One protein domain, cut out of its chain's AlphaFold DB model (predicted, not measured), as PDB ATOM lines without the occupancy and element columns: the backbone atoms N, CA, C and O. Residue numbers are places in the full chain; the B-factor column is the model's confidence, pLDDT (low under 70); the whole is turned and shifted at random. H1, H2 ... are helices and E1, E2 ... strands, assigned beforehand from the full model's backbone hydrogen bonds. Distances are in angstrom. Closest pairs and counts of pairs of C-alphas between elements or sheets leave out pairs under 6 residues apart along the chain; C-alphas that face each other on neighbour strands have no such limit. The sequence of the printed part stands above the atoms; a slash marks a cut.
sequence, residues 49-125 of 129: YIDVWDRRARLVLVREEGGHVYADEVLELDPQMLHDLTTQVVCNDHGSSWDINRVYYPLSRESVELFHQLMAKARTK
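AT A GLANCE: This is residues 49 to 125 of the 129 residues of an uncharacterized protein of Chloroflexi bacterium (UniProt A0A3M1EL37). What does the domain look like? A twisted antiparallel sheet is covered on one face by the long helix H2, which crosses its strands; H3 packs beside H2, running the opposite way, and the small H1 only grazes the sheet. What makes it up? The printed part has 77 residues, with three named helices and four named strands in the order E1 E2 E3 H1 H2 E4 H3; the sheet's order is E3 E2 E1 E4 and the class is mixed, helices and strands. It is compact and rounded, with a radius of gyration of the C-alphas of 11.8 A and spans of 31 by 23 by 22 A.

IN THESE COORDINATES: Which elements come first? E1, residues 49 to 53, begins at C-alpha 49, (-45.214, -15.186, -0.359), and measures 12.7 A; E2, residues 56 to 62, measures 18.7 A. E3 is residues 68 to 70, 6.9 A, and H1 is residues 71 to 74, 5.6 A. What follows? H2, residues 79 to 93, measures 19.9 A, and E4, residues 102 to 104, 6.4 A. H3, residues 109 to 121, measures 18.9 A and ends at C-alpha 121, (-51.816, -2.821, -11.808).

HOW THE PARTS SIT: How do the strands pair? E1, E2 and E3 form a meander, each strand the antiparallel neighbour of the one before, with N 51 and O 58 at 2.8 A and N 61 and O 69 at 2.9 A, within hydrogen-bond range. E4 is the antiparallel neighbour of E1, with N 52 and O 102 at 2.9 A. Where are the helices? H2 is on one face of the sheet, two layers, at a height over the sheet of 9.0 A, and runs across the strands, at 82 degrees to E2 on the local plane; its closest C-alphas with E2 are those of Thr 86 and Ala 57, 6.5 A. H3 is not on the sheet but touches H2, opposite ways at a shallow tilt of 14 degrees, the closest C-alphas being those of Leu 114 and Leu 85, 5.8 A. Are the helix backbones paired? O i to N i+4 pairs are within range in 10 of 11 in H2 and 8 of 9 in H3; H1 is too short for such a pair.

THE WHOLE: How far does it reach? The C-alphas of Gly 95 and Lys 125, the two farthest apart, are 32.9 A apart. Is it unbroken and well modelled? The printed part has no cut and no long link; mean pLDDT of the printed part is 94.7, with residue 66 under 70.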
ATOM      1  N   TYR A  49     -45.729 -15.542  -1.681       97.00
ATOM      2  CA  TYR A  49     -45.214 -15.186  -0.359       97.00
ATOM      3  C   TYR A  49     -44.277 -13.981  -0.432       97.00
ATOM      4  O   TYR A  49     -43.847 -13.570  -1.513       97.00
ATOM      5  N   ILE A  50     -43.941 -13.426   0.730       97.94
ATOM      6  CA  ILE A  50     -42.900 -12.412   0.882       97.94
ATOM      7  C   ILE A  50     -41.621 -13.083   1.378       97.94
ATOM      8  O   ILE A  50     -41.599 -13.692   2.446       97.94
ATOM      9  N   ASP A  51     -40.560 -12.974   0.591       97.44
ATOM     10  CA  ASP A  51     -39.207 -13.368   0.966       97.44
ATOM     11  C   ASP A  51     -38.499 -12.163   1.584       97.44
ATOM     12  O   ASP A  51     -38.339 -11.132   0.923       97.44
ATOM     13  N   VAL A  52     -38.118 -12.261   2.857       96.94
ATOM     14  CA  VAL A  52     -37.302 -11.245   3.521       96.94
ATOM     15  C   VAL A  52     -35.891 -11.780   3.648       96.94
ATOM     16  O   VAL A  52     -35.645 -12.753   4.361       96.94
ATOM     17  N   TRP A  53     -34.958 -11.098   2.993       94.56
ATOM     18  CA  TRP A  53     -33.539 -11.400   3.085       94.56
ATOM     19  C   TRP A  53     -32.721 -10.112   3.105       94.56
ATOM     20  O   TRP A  53     -32.958  -9.204   2.308       94.56
ATOM     21  N   ASP A  54     -31.769 -10.005   4.032       93.06
ATOM     22  CA  ASP A  54     -30.877  -8.845   4.180       93.06
ATOM     23  C   ASP A  54     -31.630  -7.503   4.252       93.06
ATOM     24  O   ASP A  54     -31.256  -6.510   3.618       93.06
ATOM     25  N   ARG A  55     -32.710  -7.463   5.046       90.94
ATOM     26  CA  ARG A  55     -33.589  -6.287   5.213       90.94
ATOM     27  C   ARG A  55     -34.314  -5.843   3.943       90.94
ATOM     28  O   ARG A  55     -34.742  -4.693   3.844       90.94
ATOM     29  N   ARG A  56     -34.473  -6.744   2.975       91.88
ATOM     30  CA  ARG A  56     -35.253  -6.515   1.756       91.88
ATOM     31  C   ARG A  56     -36.395  -7.511   1.688       91.88
ATOM     32  O   ARG A  56     -36.157  -8.711   1.683       91.88
ATOM     33  N   ALA A  57     -37.615  -6.993   1.604       95.06
ATOM     34  CA  ALA A  57     -38.814  -7.780   1.364       95.06
ATOM     35  C   ALA A  57     -39.105  -7.813  -0.142       95.06
ATOM     36  O   ALA A  57     -39.234  -6.763  -0.774       95.06
ATOM     37  N   ARG A  58     -39.199  -9.010  -0.722       96.69
ATOM     38  CA  ARG A  58     -39.527  -9.220  -2.138       96.69
ATOM     39  C   ARG A  58     -40.740 -10.130  -2.260       96.69
ATOM     40  O   ARG A  58     -40.864 -11.114  -1.539       96.69
ATOM     41  N   LEU A  59     -41.628  -9.805  -3.196       98.12
ATOM     42  CA  LEU A  59     -42.766 -10.653  -3.536       98.12
ATOM     43  C   LEU A  59     -42.302 -11.809  -4.426       98.12
ATOM     44  O   LEU A  59     -41.675 -11.582  -5.463       98.12
ATOM     45  N   VAL A  60     -42.647 -13.035  -4.043       97.69
ATOM     46  CA  VAL A  60     -42.375 -14.252  -4.808       97.69
ATOM     47  C   VAL A  60     -43.689 -14.884  -5.237       97.69
ATOM     48  O   VAL A  60     -44.584 -15.094  -4.422       97.69
ATOM     49  N   LEU A  61     -43.789 -15.213  -6.523       96.19
ATOM     50  CA  LEU A  61     -44.915 -15.945  -7.096       96.19
ATOM     51  C   LEU A  61     -44.556 -17.428  -7.190       96.19
ATOM     52  O   LEU A  61     -43.497 -17.789  -7.716       96.19
ATOM     53  N   VAL A  62     -45.445 -18.285  -6.696       92.31
ATOM     54  CA  VAL A  62     -45.331 -19.741  -6.787       92.31
ATOM     55  C   VAL A  62     -45.990 -20.190  -8.088       92.31
ATOM     56  O   VAL A  62     -47.192 -20.024  -8.292       92.31
ATOM     57  N   ARG A  63     -45.187 -20.745  -8.993       86.12
ATOM     58  CA  ARG A  63     -45.638 -21.309 -10.266       86.12
ATOM     59  C   ARG A  63     -46.266 -22.684 -10.052       86.12
ATOM     60  O   ARG A  63     -46.162 -23.297  -8.986       86.12
ATOM     61  N   GLU A  64     -46.920 -23.172 -11.097       74.00
ATOM     62  CA  GLU A  64     -47.290 -24.584 -11.184       74.00
ATOM     63  C   GLU A  64     -46.032 -25.455 -11.030       74.00
ATOM     64  O   GLU A  64     -44.928 -25.016 -11.355       74.00
ATOM     65  N   GLU A  65     -46.190 -26.645 -10.443       71.62
ATOM     66  CA  GLU A  65     -45.095 -27.588 -10.136       71.62
ATOM     67  C   GLU A  65     -44.117 -27.137  -9.027       71.62
ATOM     68  O   GLU A  65     -43.082 -27.763  -8.812       71.62
ATOM     69  N   GLY A  66     -44.438 -26.074  -8.279       69.75
ATOM     70  CA  GLY A  66     -43.626 -25.627  -7.139       69.75
ATOM     71  C   GLY A  66     -42.415 -24.772  -7.516       69.75
ATOM     72  O   GLY A  66     -41.562 -24.509  -6.673       69.75
ATOM     73  N   GLY A  67     -42.330 -24.303  -8.765       85.75
ATOM     74  CA  GLY A  67     -41.347 -23.292  -9.154       85.75
ATOM     75  C   GLY A  67     -41.602 -21.942  -8.474       85.75
ATOM     76  O   GLY A  67     -42.723 -21.626  -8.080       85.75
ATOM     77  N   HIS A  68     -40.573 -21.098  -8.389       92.25
ATOM     78  CA  HIS A  68     -40.667 -19.761  -7.798       92.25
ATOM     79  C   HIS A  68     -40.075 -18.713  -8.738       92.25
ATOM     80  O   HIS A  68     -39.094 -18.977  -9.431       92.25
ATOM     81  N   VAL A  69     -40.668 -17.522  -8.767       95.06
ATOM     82  CA  VAL A  69     -40.099 -16.360  -9.458       95.06
ATOM     83  C   VAL A  69     -40.295 -15.116  -8.610       95.06
ATOM     84  O   VAL A  69     -41.384 -14.892  -8.080       95.06
ATOM     85  N   TYR A  70     -39.256 -14.294  -8.493       96.00
ATOM     86  CA  TYR A  70     -39.420 -12.983  -7.887       96.00
ATOM     87  C   TYR A  70     -40.261 -12.106  -8.816       96.00
ATOM     88  O   TYR A  70     -39.976 -11.974 -10.006       96.00
ATOM     89  N   ALA A  71     -41.335 -11.527  -8.289       96.31
ATOM     90  CA  ALA A  71     -42.304 -10.800  -9.097       96.31
ATOM     91  C   ALA A  71     -41.661  -9.604  -9.820       96.31
ATOM     92  O   ALA A  71     -41.990  -9.339 -10.971       96.31
ATOM     93  N   ASP A  72     -40.687  -8.944  -9.194       94.56
ATOM     94  CA  ASP A  72     -39.923  -7.835  -9.771       94.56
ATOM     95  C   ASP A  72     -38.971  -8.252 -10.909       94.56
ATOM     96  O   ASP A  72     -38.482  -7.385 -11.629       94.56
ATOM     97  N   GLU A  73     -38.710  -9.540 -11.137       94.44
ATOM     98  CA  GLU A  73     -37.917 -10.008 -12.286       94.44
ATOM     99  C   GLU A  73     -38.743 -10.046 -13.573       94.44
ATOM    100  O   GLU A  73     -38.206  -9.876 -14.666       94.44
ATOM    101  N   VAL A  74     -40.056 -10.236 -13.445       95.44
ATOM    102  CA  VAL A  74     -40.975 -10.450 -14.572       95.44
ATOM    103  C   VAL A  74     -42.040  -9.360 -14.704       95.44
ATOM    104  O   VAL A  74     -42.631  -9.205 -15.775       95.44
ATOM    105  N   LEU A  75     -42.265  -8.577 -13.648       96.19
ATOM    106  CA  LEU A  75     -43.282  -7.535 -13.580       96.19
ATOM    107  C   LEU A  75     -42.692  -6.199 -13.119       96.19
ATOM    108  O   LEU A  75     -41.779  -6.133 -12.297       96.19
ATOM    109  N   GLU A  76     -43.256  -5.115 -13.634       96.56
ATOM    110  CA  GLU A  76     -43.161  -3.782 -13.054       96.56
ATOM    111  C   GLU A  76     -44.285  -3.632 -12.029       96.56
ATOM    112  O   GLU A  76     -45.469  -3.696 -12.376       96.56
ATOM    113  N   LEU A  77     -43.903  -3.470 -10.763       96.75
ATOM    114  CA  LEU A  77     -44.808  -3.369  -9.622       96.75
ATOM    115  C   LEU A  77     -44.864  -1.926  -9.116       96.75
ATOM    116  O   LEU A  77     -43.844  -1.235  -9.095       96.75
ATOM    117  N   ASP A  78     -46.042  -1.490  -8.670       96.88
ATOM    118  CA  ASP A  78     -46.175  -0.214  -7.968       96.88
ATOM    119  C   ASP A  78     -45.443  -0.301  -6.613       96.88
ATOM    120  O   ASP A  78     -45.753  -1.187  -5.808       96.88
ATOM    121  N   PRO A  79     -44.454   0.573  -6.348       96.06
ATOM    122  CA  PRO A  79     -43.598   0.446  -5.174       96.06
ATOM    123  C   PRO A  79     -44.338   0.724  -3.863       96.06
ATOM    124  O   PRO A  79     -44.016   0.096  -2.856       96.06
ATOM    125  N   GLN A  80     -45.329   1.623  -3.863       97.31
ATOM    126  CA  GLN A  80     -46.110   1.914  -2.662       97.31
ATOM    127  C   GLN A  80     -47.013   0.729  -2.330       97.31
ATOM    128  O   GLN A  80     -47.039   0.273  -1.194       97.31
ATOM    129  N   MET A  81     -47.684   0.162  -3.331       97.81
ATOM    130  CA  MET A  81     -48.547  -0.999  -3.111       97.81
ATOM    131  C   MET A  81     -47.758  -2.250  -2.718       97.81
ATOM    132  O   MET A  81     -48.223  -3.036  -1.894       97.81
ATOM    133  N   LEU A  82     -46.553  -2.437  -3.267       97.75
ATOM    134  CA  LEU A  82     -45.653  -3.498  -2.819       97.75
ATOM    135  C   LEU A  82     -45.232  -3.281  -1.357       97.75
ATOM    136  O   LEU A  82     -45.220  -4.233  -0.579       97.75
ATOM    137  N   HIS A  83     -44.928  -2.043  -0.963       96.94
ATOM    138  CA  HIS A  83     -44.612  -1.712   0.424       96.94
ATOM    139  C   HIS A  83     -45.784  -2.006   1.371       96.94
ATOM    140  O   HIS A  83     -45.587  -2.677   2.385       96.94
ATOM    141  N   ASP A  84     -46.997  -1.581   1.016       98.00
ATOM    142  CA  ASP A  84     -48.207  -1.821   1.806       98.00
ATOM    143  C   ASP A  84     -48.467  -3.328   1.963       98.00
ATOM    144  O   ASP A  84     -48.672  -3.813   3.076       98.00
ATOM    145  N   LEU A  85     -48.342  -4.097   0.872       98.44
ATOM    146  CA  LEU A  85     -48.460  -5.557   0.889       98.44
ATOM    147  C   LEU A  85     -47.415  -6.207   1.806       98.44
ATOM    148  O   LEU A  85     -47.749  -7.050   2.638       98.44
ATOM    149  N   THR A  86     -46.141  -5.832   1.666       97.62
ATOM    150  CA  THR A  86     -45.066  -6.413   2.488       97.62
ATOM    151  C   THR A  86     -45.203  -6.049   3.963       97.62
ATOM    152  O   THR A  86     -44.926  -6.890   4.813       97.62
ATOM    153  N   THR A  87     -45.668  -4.839   4.281       97.69
ATOM    154  CA  THR A  87     -45.965  -4.416   5.657       97.69
ATOM    155  C   THR A  87     -47.116  -5.228   6.231       97.69
ATOM    156  O   THR A  87     -46.996  -5.752   7.338       97.69
ATOM    157  N   GLN A  88     -48.201  -5.395   5.470       98.31
ATOM    158  CA  GLN A  88     -49.336  -6.202   5.902       98.31
ATOM    159  C   GLN A  88     -48.899  -7.635   6.220       98.31
ATOM    160  O   GLN A  88     -49.166  -8.137   7.307       98.31
ATOM    161  N   VAL A  89     -48.180  -8.285   5.304       97.75
ATOM    162  CA  VAL A  89     -47.776  -9.681   5.493       97.75
ATOM    163  C   VAL A  89     -46.727  -9.820   6.600       97.75
ATOM    164  O   VAL A  89     -46.862 -10.669   7.470       97.75
ATOM    165  N   VAL A  90     -45.666  -9.014   6.617       97.44
ATOM    166  CA  VAL A  90     -44.575  -9.216   7.589       97.44
ATOM    167  C   VAL A  90     -44.965  -8.724   8.984       97.44
ATOM    168  O   VAL A  90     -44.759  -9.431   9.972       97.44
ATOM    169  N   CYS A  91     -45.537  -7.525   9.078       96.62
ATOM    170  CA  CYS A  91     -45.784  -6.866  10.356       96.62
ATOM    171  C   CYS A  91     -47.168  -7.207  10.916       96.62
ATOM    172  O   CYS A  91     -47.267  -7.576  12.083       96.62
ATOM    173  N   ASN A  92     -48.229  -7.115  10.109       97.50
ATOM    174  CA  ASN A  92     -49.597  -7.249  10.626       97.50
ATOM    175  C   ASN A  92     -50.032  -8.717  10.743       97.50
ATOM    176  O   ASN A  92     -50.546  -9.115  11.786       97.50
ATOM    177  N   ASP A  93     -49.779  -9.537   9.719       96.69
ATOM    178  CA  ASP A  93     -50.123 -10.964   9.744       96.69
ATOM    179  C   ASP A  93     -49.209 -11.746  10.703       96.69
ATOM    180  O   ASP A  93     -49.682 -12.597  11.456       96.69
ATOM    181  N   HIS A  94     -47.896 -11.477  10.683       95.88
ATOM    182  CA  HIS A  94     -46.907 -12.276  11.425       95.88
ATOM    183  C   HIS A  94     -46.348 -11.610  12.686       95.88
ATOM    184  O   HIS A  94     -45.617 -12.273  13.425       95.88
ATOM    185  N   GLY A  95     -46.652 -10.335  12.960       96.00
ATOM    186  CA  GLY A  95     -46.080  -9.618  14.108       96.00
ATOM    187  C   GLY A  95     -44.552  -9.519  14.055       96.00
ATOM    188  O   GLY A  95     -43.903  -9.489  15.100       96.00
ATOM    189  N   SER A  96     -43.973  -9.565  12.853       94.88
ATOM    190  CA  SER A  96     -42.534  -9.663  12.625       94.88
ATOM    191  C   SER A  96     -41.961  -8.364  12.055       94.88
ATOM    192  O   SER A  96     -42.614  -7.321  12.047       94.88
ATOM    193  N   SER A  97     -40.712  -8.417  11.610       91.88
ATOM    194  CA  SER A  97     -39.948  -7.262  11.157       91.88
ATOM    195  C   SER A  97     -38.969  -7.654  10.052       91.88
ATOM    196  O   SER A  97     -38.567  -8.811   9.916       91.88
ATOM    197  N   TRP A  98     -38.589  -6.680   9.218       87.62
ATOM    198  CA  TRP A  98     -37.744  -6.928   8.041       87.62
ATOM    199  C   TRP A  98     -36.290  -7.295   8.366       87.62
ATOM    200  O   TRP A  98     -35.534  -7.648   7.470       87.62
ATOM    201  N   ASP A  99     -35.863  -7.203   9.620       90.81
ATOM    202  CA  ASP A  99     -34.541  -7.632  10.081       90.81
ATOM    203  C   ASP A  99     -34.416  -9.153  10.259       90.81
ATOM    204  O   ASP A  99     -33.301  -9.659  10.391       90.81
ATOM    205  N   ILE A 100     -35.530  -9.888  10.216       91.94
ATOM    206  CA  ILE A 100     -35.547 -11.345  10.342       91.94
ATOM    207  C   ILE A 100     -35.620 -11.979   8.952       91.94
ATOM    208  O   ILE A 100     -36.649 -11.905   8.275       91.94
ATOM    209  N   ASN A 101     -34.538 -12.661   8.562       94.62
ATOM    210  CA  ASN A 101     -34.483 -13.428   7.318       94.62
ATOM    211  C   ASN A 101     -35.445 -14.620   7.386       94.62
ATOM    212  O   ASN A 101     -35.221 -15.560   8.155       94.62
ATOM    213  N   ARG A 102     -36.526 -14.571   6.602       94.75
ATOM    214  CA  ARG A 102     -37.601 -15.570   6.623       94.75
ATOM    215  C   ARG A 102     -38.548 -15.397   5.431       94.75
ATOM    216  O   ARG A 102     -38.701 -14.308   4.886       94.75
ATOM    217  N   VAL A 103     -39.241 -16.483   5.097       94.94
ATOM    218  CA  VAL A 103     -40.391 -16.500   4.186       94.94
ATOM    219  C   VAL A 103     -41.705 -16.319   4.954       94.94
ATOM    220  O   VAL A 103     -41.985 -17.058   5.903       94.94
ATOM    221  N   TYR A 104     -42.537 -15.385   4.498       96.38
ATOM    222  CA  TYR A 104     -43.835 -15.054   5.082       96.38
ATOM    223  C   TYR A 104     -44.955 -15.286   4.064       96.38
ATOM    224  O   TYR A 104     -45.089 -14.550   3.087       96.38
ATOM    225  N   TYR A 105     -45.775 -16.308   4.300       96.44
ATOM    226  CA  TYR A 105     -47.016 -16.521   3.550       96.44
ATOM    227  C   TYR A 105     -48.144 -15.653   4.120       96.44
ATOM    228  O   TYR A 105     -48.164 -15.438   5.337       96.44
ATOM    229  N   PRO A 106     -49.091 -15.178   3.294       97.56
ATOM    230  CA  PRO A 106     -50.217 -14.385   3.779       97.56
ATOM    231  C   PRO A 106     -51.089 -15.207   4.732       97.56
ATOM    232  O   PRO A 106     -51.366 -16.377   4.474       97.56
ATOM    233  N   LEU A 107     -51.550 -14.600   5.823       96.38
ATOM    234  CA  LEU A 107     -52.441 -15.241   6.800       96.38
ATOM    235  C   LEU A 107     -53.846 -14.634   6.798       96.38
ATOM    236  O   LEU A 107     -54.782 -15.275   7.274       96.38
ATOM    237  N   SER A 108     -54.009 -13.425   6.256       96.94
ATOM    238  CA  SER A 108     -55.278 -12.700   6.265       96.94
ATOM    239  C   SER A 108     -55.884 -12.504   4.876       96.94
ATOM    240  O   SER A 108     -55.210 -12.505   3.845       96.94
ATOM    241  N   ARG A 109     -57.202 -12.280   4.864       97.25
ATOM    242  CA  ARG A 109     -57.946 -11.863   3.669       97.25
ATOM    243  C   ARG A 109     -57.457 -10.512   3.135       97.25
ATOM    244  O   ARG A 109     -57.408 -10.331   1.925       97.25
ATOM    245  N   GLU A 110     -57.076  -9.597   4.022       98.19
ATOM    246  CA  GLU A 110     -56.548  -8.279   3.663       98.19
ATOM    247  C   GLU A 110     -55.256  -8.393   2.840       98.19
ATOM    248  O   GLU A 110     -55.141  -7.763   1.790       98.19
ATOM    249  N   SER A 111     -54.334  -9.281   3.234       98.19
ATOM    250  CA  SER A 111     -53.126  -9.581   2.453       98.19
ATOM    251  C   SER A 111     -53.447 -10.060   1.034       98.19
ATOM    252  O   SER A 111     -52.809  -9.629   0.072       98.19
ATOM    253  N   VAL A 112     -54.461 -10.918   0.880       98.19
ATOM    254  CA  VAL A 112     -54.907 -11.414  -0.436       98.19
ATOM    255  C   VAL A 112     -55.537 -10.295  -1.272       98.19
ATOM    256  O   VAL A 112     -55.274 -10.191  -2.469       98.19
ATOM    257  N   GLU A 113     -56.329  -9.420  -0.655       98.38
ATOM    258  CA  GLU A 113     -56.933  -8.273  -1.341       98.38
ATOM    259  C   GLU A 113     -55.870  -7.276  -1.830       98.38
ATOM    260  O   GLU A 113     -55.917  -6.869  -2.994       98.38
ATOM    261  N   LEU A 114     -54.877  -6.934  -1.001       98.44
ATOM    262  CA  LEU A 114     -53.752  -6.076  -1.398       98.44
ATOM    263  C   LEU A 114     -52.929  -6.700  -2.530       98.44
ATOM    264  O   LEU A 114     -52.576  -6.010  -3.489       98.44
ATOM    265  N   PHE A 115     -52.675  -8.011  -2.466       98.50
ATOM    266  CA  PHE A 115     -51.994  -8.737  -3.535       98.50
ATOM    267  C   PHE A 115     -52.756  -8.635  -4.861       98.50
ATOM    268  O   PHE A 115     -52.173  -8.256  -5.876       98.50
ATOM    269  N   HIS A 116     -54.068  -8.887  -4.868       98.19
ATOM    270  CA  HIS A 116     -54.876  -8.754  -6.083       98.19
ATOM    271  C   HIS A 116     -54.869  -7.327  -6.640       98.19
ATOM    272  O   HIS A 116     -54.767  -7.146  -7.853       98.19
ATOM    273  N   GLN A 117     -54.938  -6.311  -5.777       98.12
ATOM    274  CA  GLN A 117     -54.858  -4.915  -6.209       98.12
ATOM    275  C   GLN A 117     -53.498  -4.590  -6.844       98.12
ATOM    276  O   GLN A 117     -53.454  -3.907  -7.871       98.12
ATOM    277  N   LEU A 118     -52.399  -5.083  -6.261       98.00
ATOM    278  CA  LEU A 118     -51.050  -4.919  -6.805       98.00
ATOM    279  C   LEU A 118     -50.929  -5.597  -8.174       98.00
ATOM    280  O   LEU A 118     -50.513  -4.967  -9.146       98.00
ATOM    281  N   MET A 119     -51.348  -6.859  -8.267       97.56
ATOM    282  CA  MET A 119     -51.266  -7.645  -9.499       97.56
ATOM    283  C   MET A 119     -52.148  -7.084 -10.617       97.56
ATOM    284  O   MET A 119     -51.746  -7.118 -11.776       97.56
ATOM    285  N   ALA A 120     -53.305  -6.499 -10.293       96.81
ATOM    286  CA  ALA A 120     -54.174  -5.847 -11.274       96.81
ATOM    287  C   ALA A 120     -53.531  -4.614 -11.938       96.81
ATOM    288  O   ALA A 120     -53.912  -4.245 -13.049       96.81
ATOM    289  N   LYS A 121     -52.565  -3.969 -11.271       95.25
ATOM    290  CA  LYS A 121     -51.816  -2.821 -11.808       95.25
ATOM    291  C   LYS A 121     -50.436  -3.188 -12.349       95.25
ATOM    292  O   LYS A 121     -49.808  -2.352 -13.002       95.25
ATOM    293  N   ALA A 122     -49.966  -4.403 -12.076       95.19
ATOM    294  CA  ALA A 122     -48.670  -4.879 -12.522       95.19
ATOM    295  C   ALA A 122     -48.600  -4.925 -14.053       95.19
ATOM    296  O   ALA A 122     -49.561  -5.289 -14.735       95.19
ATOM    297  N   ARG A 123     -47.439  -4.573 -14.606       94.38
ATOM    298  CA  ARG A 123     -47.176  -4.661 -16.049       94.38
ATOM    299  C   ARG A 123     -46.110  -5.701 -16.303       94.38
ATOM    300  O   ARG A 123     -45.149  -5.790 -15.550       94.38
ATOM    301  N   THR A 124     -46.251  -6.478 -17.368       91.56
ATOM    302  CA  THR A 124     -45.185  -7.389 -17.781       91.56
ATOM    303  C   THR A 124     -43.979  -6.590 -18.245       91.56
ATOM    304  O   THR A 124     -44.100  -5.675 -19.063       91.56
ATOM    305  N   LYS A 125     -42.799  -6.944 -17.735       90.44
ATOM    306  CA  LYS A 125     -41.553  -6.413 -18.278       90.44
ATOM    307  C   LYS A 125     -41.411  -6.947 -19.698       90.44
ATOM    308  O   LYS A 125     -41.391  -8.160 -19.909       90.44
TER     309      LYS A 125